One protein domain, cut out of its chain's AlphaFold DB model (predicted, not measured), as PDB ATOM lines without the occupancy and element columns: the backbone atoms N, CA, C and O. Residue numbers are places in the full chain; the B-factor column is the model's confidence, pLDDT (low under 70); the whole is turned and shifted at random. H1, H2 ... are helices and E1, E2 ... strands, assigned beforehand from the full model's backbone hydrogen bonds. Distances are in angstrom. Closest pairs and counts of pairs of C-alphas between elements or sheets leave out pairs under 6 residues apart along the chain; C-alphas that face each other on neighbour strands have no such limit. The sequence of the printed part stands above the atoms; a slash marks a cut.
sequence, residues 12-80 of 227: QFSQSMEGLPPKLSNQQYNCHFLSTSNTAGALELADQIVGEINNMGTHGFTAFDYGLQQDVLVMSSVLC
ATOM      1  N   GLN A  12     145.904 161.045 157.110       86.19
ATOM      2  CA  GLN A  12     146.362 161.760 155.926       86.19
ATOM      3  C   GLN A  12     147.444 162.770 156.302       86.19
ATOM      4  O   GLN A  12     147.297 163.501 157.276       86.19
ATOM      5  N   PHE A  13     148.487 162.846 155.476       89.12
ATOM      6  CA  PHE A  13     149.478 163.915 155.510       89.12
ATOM      7  C   PHE A  13     149.410 164.740 154.230       89.12
ATOM      8  O   PHE A  13     149.371 164.208 153.116       89.12
ATOM      9  N   SER A  14     149.444 166.055 154.398       89.25
ATOM     10  CA  SER A  14     149.591 167.031 153.325       89.25
ATOM     11  C   SER A  14     150.522 168.148 153.771       89.25
ATOM     12  O   SER A  14     150.667 168.404 154.964       89.25
ATOM     13  N   GLN A  15     151.128 168.828 152.808       89.31
ATOM     14  CA  GLN A  15     152.029 169.949 153.015       89.31
ATOM     15  C   GLN A  15     151.479 171.203 152.339       89.31
ATOM     16  O   GLN A  15     150.849 171.144 151.285       89.31
ATOM     17  N   SER A  16     151.768 172.360 152.916       87.38
ATOM     18  CA  SER A  16     151.647 173.657 152.252       87.38
ATOM     19  C   SER A  16     152.940 174.433 152.462       87.38
ATOM     20  O   SER A  16     153.616 174.243 153.475       87.38
ATOM     21  N   MET A  17     153.305 175.286 151.506       85.31
ATOM     22  CA  MET A  17     154.446 176.183 151.694       85.31
ATOM     23  C   MET A  17     154.121 177.215 152.776       85.31
ATOM     24  O   MET A  17     153.028 177.788 152.796       85.31
ATOM     25  N   GLU A  18     155.082 177.456 153.662       84.75
ATOM     26  CA  GLU A  18     154.993 178.525 154.648       84.75
ATOM     27  C   GLU A  18     154.913 179.904 153.966       84.75
ATOM     28  O   GLU A  18     155.392 180.105 152.849       84.75
ATOM     29  N   GLY A  19     154.294 180.872 154.647       82.88
ATOM     30  CA  GLY A  19     154.297 182.279 154.236       82.88
ATOM     31  C   GLY A  19     153.149 182.660 153.304       82.88
ATOM     32  O   GLY A  19     152.953 183.840 153.010       82.88
ATOM     33  N   LEU A  20     152.337 181.688 152.883       84.50
ATOM     34  CA  LEU A  20     151.087 181.966 152.192       84.50
ATOM     35  C   LEU A  20     150.053 182.554 153.171       84.50
ATOM     36  O   LEU A  20     149.827 181.987 154.241       84.50
ATOM     37  N   PRO A  21     149.362 183.653 152.812       85.06
ATOM     38  CA  PRO A  21     148.209 184.123 153.571       85.06
ATOM     39  C   PRO A  21     147.147 183.017 153.701       85.06
ATOM     40  O   PRO A  21     146.956 182.280 152.729       85.06
ATOM     41  N   PRO A  22     146.360 182.960 154.797       82.31
ATOM     42  CA  PRO A  22     145.348 181.916 155.020       82.31
ATOM     43  C   PRO A  22     144.390 181.689 153.840       82.31
ATOM     44  O   PRO A  22     144.005 180.569 153.516       82.31
ATOM     45  N   LYS A  23     144.035 182.766 153.128       86.06
ATOM     46  CA  LYS A  23     143.177 182.708 151.933       86.06
ATOM     47  C   LYS A  23     143.794 181.904 150.779       86.06
ATOM     48  O   LYS A  23     143.046 181.402 149.942       86.06
ATOM     49  N   LEU A  24     145.121 181.846 150.692       85.94
ATOM     50  CA  LEU A  24     145.856 181.096 149.675       85.94
ATOM     51  C   LEU A  24     146.253 179.711 150.186       85.94
ATOM     52  O   LEU A  24     146.054 178.748 149.451       85.94
ATOM     53  N   SER A  25     146.742 179.583 151.423       81.75
ATOM     54  CA  SER A  25     147.117 178.279 151.997       81.75
ATOM     55  C   SER A  25     145.935 177.304 152.042       81.75
ATOM     56  O   SER A  25     146.105 176.119 151.790       81.75
ATOM     57  N   ASN A  26     144.716 177.811 152.262       81.06
ATOM     58  CA  ASN A  26     143.500 176.995 152.305       81.06
ATOM     59  C   ASN A  26     142.941 176.642 150.913       81.06
ATOM     60  O   ASN A  26     141.877 176.029 150.807       81.06
ATOM     61  N   GLN A  27     143.611 177.042 149.826       86.31
ATOM     62  CA  GLN A  27     143.237 176.621 148.477       86.31
ATOM     63  C   GLN A  27     143.867 175.270 148.167       86.31
ATOM     64  O   GLN A  27     145.065 175.083 148.356       86.31
ATOM     65  N   GLN A  28     143.076 174.364 147.588       82.94
ATOM     66  CA  GLN A  28     143.525 173.018 147.208       82.94
ATOM     67  C   GLN A  28     144.799 173.027 146.353       82.94
ATOM     68  O   GLN A  28     145.612 172.123 146.469       82.94
ATOM     69  N   TYR A  29     144.997 174.063 145.532       86.25
ATOM     70  CA  TYR A  29     146.193 174.215 144.704       86.25
ATOM     71  C   TYR A  29     147.501 174.297 145.514       86.25
ATOM     72  O   TYR A  29     148.520 173.790 145.062       86.25
ATOM     73  N   ASN A  30     147.465 174.904 146.706       87.00
ATOM     74  CA  ASN A  30     148.639 175.099 147.565       87.00
ATOM     75  C   ASN A  30     148.791 174.007 148.635       87.00
ATOM     76  O   ASN A  30     149.727 174.055 149.432       87.00
ATOM     77  N   CYS A  31     147.868 173.042 148.667       86.31
ATOM     78  CA  CYS A  31     147.885 171.921 149.591       86.31
ATOM     79  C   CYS A  31     148.269 170.647 148.832       86.31
ATOM     80  O   CYS A  31     147.486 170.084 148.067       86.31
ATOM     81  N   HIS A  32     149.503 170.203 149.034       89.50
ATOM     82  CA  HIS A  32     150.078 169.053 148.357       89.50
ATOM     83  C   HIS A  32     149.934 167.812 149.224       89.50
ATOM     84  O   HIS A  32     150.457 167.728 150.332       89.50
ATOM     85  N   PHE A  33     149.202 166.837 148.713       89.69
ATOM     86  CA  PHE A  33     148.977 165.579 149.397       89.69
ATOM     87  C   PHE A  33     150.231 164.696 149.364       89.69
ATOM     88  O   PHE A  33     150.817 164.503 148.299       89.69
ATOM     89  N   LEU A  34     150.611 164.135 150.515       90.56
ATOM     90  CA  LEU A  34     151.780 163.262 150.647       90.56
ATOM     91  C   LEU A  34     151.379 161.790 150.763       90.56
ATOM     92  O   LEU A  34     151.919 160.944 150.056       90.56
ATOM     93  N   SER A  35     150.445 161.471 151.662       90.56
ATOM     94  CA  SER A  35     150.042 160.087 151.919       90.56
ATOM     95  C   SER A  35     148.683 160.002 152.609       90.56
ATOM     96  O   SER A  35     148.306 160.899 153.362       90.56
ATOM     97  N   THR A  36     147.958 158.903 152.384       91.19
ATOM     98  CA  THR A  36     146.791 158.513 153.186       91.19
ATOM     99  C   THR A  36     146.772 157.014 153.394       91.19
ATOM    100  O   THR A  36     147.199 156.246 152.531       91.19
ATOM    101  N   SER A  37     146.224 156.594 154.527       88.00
ATOM    102  CA  SER A  37     145.877 155.205 154.757       88.00
ATOM    103  C   SER A  37     144.669 155.095 155.674       88.00
ATOM    104  O   SER A  37     144.495 155.867 156.617       88.00
ATOM    105  N   ASN A  38     143.833 154.102 155.392       86.38
ATOM    106  CA  ASN A  38     142.716 153.694 156.238       86.38
ATOM    107  C   ASN A  38     143.106 152.602 157.249       86.38
ATOM    108  O   ASN A  38     142.290 152.255 158.098       86.38
ATOM    109  N   THR A  39     144.312 152.039 157.140       86.12
ATOM    110  CA  THR A  39     144.801 150.963 158.015       86.12
ATOM    111  C   THR A  39     146.028 151.363 158.820       86.12
ATOM    112  O   THR A  39     146.188 150.873 159.933       86.12
ATOM    113  N   ALA A  40     146.885 152.224 158.269       86.69
ATOM    114  CA  ALA A  40     148.121 152.641 158.919       86.69
ATOM    115  C   ALA A  40     147.873 153.807 159.883       86.69
ATOM    116  O   ALA A  40     147.098 154.729 159.589       86.69
ATOM    117  N   GLY A  41     148.550 153.773 161.030       87.38
ATOM    118  CA  GLY A  41     148.537 154.866 162.005       87.38
ATOM    119  C   GLY A  41     149.226 156.128 161.470       87.38
ATOM    120  O   GLY A  41     150.026 156.056 160.537       87.38
ATOM    121  N   ALA A  42     148.972 157.289 162.082       88.94
ATOM    122  CA  ALA A  42     149.632 158.537 161.689       88.94
ATOM    123  C   ALA A  42     151.164 158.423 161.801       88.94
ATOM    124  O   ALA A  42     151.888 158.786 160.878       88.94
ATOM    125  N   LEU A  43     151.664 157.831 162.888       92.94
ATOM    126  CA  LEU A  43     153.102 157.638 163.100       92.94
ATOM    127  C   LEU A  43     153.725 156.590 162.161       92.94
ATOM    128  O   LEU A  43     154.893 156.703 161.816       92.94
ATOM    129  N   GLU A  44     152.951 155.615 161.685       91.00
ATOM    130  CA  GLU A  44     153.426 154.648 160.688       91.00
ATOM    131  C   GLU A  44     153.615 155.312 159.317       91.00
ATOM    132  O   GLU A  44     154.647 155.134 158.674       91.00
ATOM    133  N   LEU A  45     152.660 156.152 158.900       92.31
ATOM    134  CA  LEU A  45     152.797 156.966 157.686       92.31
ATOM    135  C   LEU A  45     153.943 157.978 157.801       92.31
ATOM    136  O   LEU A  45     154.659 158.226 156.828       92.31
ATOM    137  N   ALA A  46     154.122 158.558 158.988       93.38
ATOM    138  CA  ALA A  46     155.144 159.561 159.239       93.38
ATOM    139  C   ALA A  46     156.574 159.005 159.165       93.38
ATOM    140  O   ALA A  46     157.489 159.778 158.891       93.38
ATOM    141  N   ASP A  47     156.792 157.701 159.369       92.88
ATOM    142  CA  ASP A  47     158.137 157.110 159.395       92.88
ATOM    143  C   ASP A  47     158.917 157.383 158.097       92.88
ATOM    144  O   ASP A  47     160.038 157.911 158.138       92.88
ATOM    145  N   GLN A  48     158.281 157.135 156.945       92.62
ATOM    146  CA  GLN A  48     158.854 157.436 155.632       92.62
ATOM    147  C   GLN A  48     158.923 158.947 155.374       92.62
ATOM    148  O   GLN A  48     159.945 159.442 154.898       92.62
ATOM    149  N   ILE A  49     157.869 159.693 155.723       94.19
ATOM    150  CA  ILE A  49     157.786 161.144 155.487       94.19
ATOM    151  C   ILE A  49     158.917 161.881 156.218       94.19
ATOM    152  O   ILE A  49     159.614 162.691 155.611       94.19
ATOM    153  N   VAL A  50     159.153 161.571 157.495       95.50
ATOM    154  CA  VAL A  50     160.247 162.162 158.278       95.50
ATOM    155  C   VAL A  50     161.607 161.814 157.673       95.50
ATOM    156  O   VAL A  50     162.500 162.660 157.652       95.50
ATOM    157  N   GLY A  51     161.775 160.590 157.160       94.94
ATOM    158  CA  GLY A  51     162.990 160.182 156.453       94.94
ATOM    159  C   GLY A  51     163.283 161.067 155.239       94.94
ATOM    160  O   GLY A  51     164.383 161.611 155.126       94.94
ATOM    161  N   GLU A  52     162.282 161.271 154.383       95.06
ATOM    162  CA  GLU A  52     162.402 162.115 153.188       95.06
ATOM    163  C   GLU A  52     162.610 163.591 153.537       95.06
ATOM    164  O   GLU A  52     163.474 164.245 152.956       95.06
ATOM    165  N   ILE A  53     161.893 164.119 154.534       95.00
ATOM    166  CA  ILE A  53     162.078 165.500 154.998       95.00
ATOM    167  C   ILE A  53     163.499 165.708 155.525       95.00
ATOM    168  O   ILE A  53     164.158 166.676 155.154       95.00
ATOM    169  N   ASN A  54     164.011 164.783 156.338       96.25
ATOM    170  CA  ASN A  54     165.388 164.842 156.820       96.25
ATOM    171  C   ASN A  54     166.398 164.798 155.670       96.25
ATOM    172  O   ASN A  54     167.416 165.493 155.728       96.25
ATOM    173  N   ASN A  55     166.136 163.998 154.636       96.12
ATOM    174  CA  ASN A  55     166.982 163.925 153.453       96.12
ATOM    175  C   ASN A  55     166.966 165.249 152.670       96.12
ATOM    176  O   ASN A  55     168.028 165.818 152.423       96.12
ATOM    177  N   MET A  56     165.783 165.800 152.382       95.12
ATOM    178  CA  MET A  56     165.620 167.096 151.712       95.12
ATOM    179  C   MET A  56     166.196 168.264 152.526       95.12
ATOM    180  O   MET A  56     166.744 169.201 151.955       95.12
ATOM    181  N   GLY A  57     166.110 168.224 153.854       95.50
ATOM    182  CA  GLY A  57     166.676 169.254 154.727       95.50
ATOM    183  C   GLY A  57     168.182 169.135 154.948       95.50
ATOM    184  O   GLY A  57     168.821 170.120 155.299       95.50
ATOM    185  N   THR A  58     168.771 167.954 154.735       96.31
ATOM    186  CA  THR A  58     170.219 167.733 154.918       96.31
ATOM    187  C   THR A  58     170.986 167.826 153.600       96.31
ATOM    188  O   THR A  58     172.047 168.441 153.555       96.31
ATOM    189  N   HIS A  59     170.471 167.202 152.540       96.81
ATOM    190  CA  HIS A  59     171.149 167.079 151.248       96.81
ATOM    191  C   HIS A  59     170.508 167.936 150.154       96.81
ATOM    192  O   HIS A  59     171.176 168.257 149.174       96.81
ATOM    193  N   GLY A  60     169.238 168.316 150.321       95.75
ATOM    194  CA  GLY A  60     168.470 168.993 149.283       95.75
ATOM    195  C   GLY A  60     168.188 168.113 148.067       95.75
ATOM    196  O   GLY A  60     168.474 166.915 148.041       95.75
ATOM    197  N   PHE A  61     167.604 168.727 147.046       95.31
ATOM    198  CA  PHE A  61     167.400 168.133 145.729       95.31
ATOM    199  C   PHE A  61     167.535 169.198 144.642       95.31
ATOM    200  O   PHE A  61     167.303 170.384 144.879       95.31
ATOM    201  N   THR A  62     167.915 168.781 143.439       96.69
ATOM    202  CA  THR A  62     168.035 169.696 142.302       96.69
ATOM    203  C   THR A  62     166.667 169.963 141.686       96.69
ATOM    204  O   THR A  62     165.924 169.025 141.390       96.69
ATOM    205  N   ALA A  63     166.354 171.232 141.445       96.31
ATOM    206  CA  ALA A  63     165.198 171.658 140.665       96.31
ATOM    207  C   ALA A  63     165.621 172.725 139.654       96.31
ATOM    208  O   ALA A  63     166.517 173.517 139.927       96.31
ATOM    209  N   PHE A  64     164.970 172.770 138.494       97.00
ATOM    210  CA  PHE A  64     165.222 173.826 137.517       97.00
ATOM    211  C   PHE A  64     164.390 175.064 137.864       97.00
ATOM    212  O   PHE A  64     163.157 175.001 137.886       97.00
ATOM    213  N   ASP A  65     165.049 176.195 138.109       96.50
ATOM    214  CA  ASP A  65     164.378 177.473 138.331       96.50
ATOM    215  C   ASP A  65     164.158 178.177 136.986       96.50
ATOM    216  O   ASP A  65     165.103 178.589 136.307       96.50
ATOM    217  N   TYR A  66     162.892 178.333 136.595       94.12
ATOM    218  CA  TYR A  66     162.538 178.986 135.334       94.12
ATOM    219  C   TYR A  66     162.883 180.485 135.309       94.12
ATOM    220  O   TYR A  66     163.195 181.021 134.250       94.12
ATOM    221  N   GLY A  67     162.845 181.185 136.442       96.69
ATOM    222  CA  GLY A  67     163.221 182.598 136.512       96.69
ATOM    223  C   GLY A  67     164.726 182.811 136.338       96.69
ATOM    224  O   GLY A  67     165.139 183.756 135.669       96.69
ATOM    225  N   LEU A  68     165.538 181.913 136.901       96.06
ATOM    226  CA  LEU A  68     167.002 181.963 136.842       96.06
ATOM    227  C   LEU A  68     167.598 181.219 135.637       96.06
ATOM    228  O   LEU A  68     168.775 181.411 135.339       96.06
ATOM    229  N   GLN A  69     166.802 180.398 134.943       97.31
ATOM    230  CA  GLN A  69     167.220 179.561 133.808       97.31
ATOM    231  C   GLN A  69     168.399 178.630 134.146       97.31
ATOM    232  O   GLN A  69     169.289 178.410 133.324       97.31
ATOM    233  N   GLN A  70     168.416 178.081 135.362       97.81
ATOM    234  CA  GLN A  70     169.474 177.188 135.831       97.81
ATOM    235  C   GLN A  70     168.950 176.182 136.856       97.81
ATOM    236  O   GLN A  70     167.915 176.394 137.492       97.81
ATOM    237  N   ASP A  71     169.715 175.113 137.048       97.50
ATOM    238  CA  ASP A  71     169.503 174.177 138.144       97.50
ATOM    239  C   ASP A  71     169.872 174.833 139.483       97.50
ATOM    240  O   ASP A  71     170.954 175.404 139.644       97.50
ATOM    241  N   VAL A  72     168.969 174.735 140.454       97.06
ATOM    242  CA  VAL A  72     169.142 175.208 141.829       97.06
ATOM    243  C   VAL A  72     169.038 174.043 142.806       97.06
ATOM    244  O   VAL A  72     168.338 173.060 142.560       97.06
ATOM    245  N   LEU A  73     169.733 174.160 143.938       97.19
ATOM    246  CA  LEU A  73     169.575 173.238 145.056       97.19
ATOM    247  C   LEU A  73     168.442 173.736 145.954       97.19
ATOM    248  O   LEU A  73     168.546 174.804 146.555       97.19
ATOM    249  N   VAL A  74     167.378 172.949 146.057       94.75
ATOM    250  CA  VAL A  74     166.248 173.210 146.947       94.75
ATOM    251  C   VAL A  74     166.447 172.421 148.232       94.75
ATOM    252  O   VAL A  74     166.694 171.217 148.201       94.75
ATOM    253  N   MET A  75     166.326 173.102 149.368       94.56
ATOM    254  CA  MET A  75     166.349 172.495 150.696       94.56
ATOM    255  C   MET A  75     165.024 172.772 151.398       94.56
ATOM    256  O   MET A  75     164.432 173.831 151.202       94.56
ATOM    257  N   SER A  76     164.563 171.824 152.212       89.88
ATOM    258  CA  SER A  76     163.280 171.927 152.913       89.88
ATOM    259  C   SER A  76     163.454 171.732 154.413       89.88
ATOM    260  O   SER A  76     164.149 170.818 154.846       89.88
ATOM    261  N   SER A  77     162.751 172.535 155.201       89.31
ATOM    262  CA  SER A  77     162.591 172.363 156.647       89.31
ATOM    263  C   SER A  77     161.109 172.365 157.009       89.31
ATOM    264  O   SER A  77     160.282 172.894 156.266       89.31
ATOM    265  N   VAL A  78     160.764 171.757 158.140       90.75
ATOM    266  CA  VAL A  78     159.403 171.814 158.687       90.75
ATOM    267  C   VAL A  78     159.322 173.016 159.612       90.75
ATOM    268  O   VAL A  78     160.121 173.118 160.532       90.75
ATOM    269  N   LEU A  79     158.368 173.914 159.356       90.19
ATOM    270  CA  LEU A  79     158.063 175.017 160.268       90.19
ATOM    271  C   LEU A  79     157.266 174.523 161.471       90.19
ATOM    272  O   LEU A  79     157.585 174.816 162.612       90.19
ATOM    273  N   CYS A  80     156.161 173.838 161.193       90.25
ATOM    274  CA  CYS A  80     155.268 173.323 162.207       90.25
ATOM    275  C   CYS A  80     154.460 172.157 161.659       90.25
ATOM    276  O   CYS A  80     154.317 171.984 160.444       90.25
TER     277      CYS A  80
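This is residues 12 to 80 of the 227 residues of an uncharacterized protein of Puccinia coronata f. sp. avenae (UniProt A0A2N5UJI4). One long helix, H2, joins two small two-stranded sheets: E1 and E2 beside its residues 42 to 49, and the hairpin E3 and E4 beyond its far end. Short H1 sits in the loop between E1 and E2. The 69 printed residues, with two named helices and four named strands in the order E1 H1 E2 H2 E3 E4, are mixed in class and loose, radius of gyration of the C-alphas 14.3 A, spanning 44 by 32 by 18 A.

Start at E1, residues 12 to 15, antiparallel to E2, residues 32 to 37; N 15 and O 32 are 2.8 A apart. H1, residues 22 to 25, is apart from H2, residues 42 to 58; H1 is too short for an O i to N i+4 pair, and H2 has 11 of 13 within hydrogen-bond range. The closest C-alphas of E2 and H2, Ser 35 and Leu 45, are 7.1 A apart. E3, residues 61 to 65, and E4, residues 70 to 74, form an antiparallel hairpin; N 63 and O 72 are 2.9 A apart.

Find C-alpha 12 at (146.362, 161.760, 155.926). H2 runs 23.5 A, with a kink of 35 degrees near residue 49. E4 ends at C-alpha 74, (166.248, 173.210, 146.947).

The farthest C-alphas, Thr 39 and Gln 69, are 43.7 A apart. The printed part has no cut, no link is long, and no printed residue is under 70.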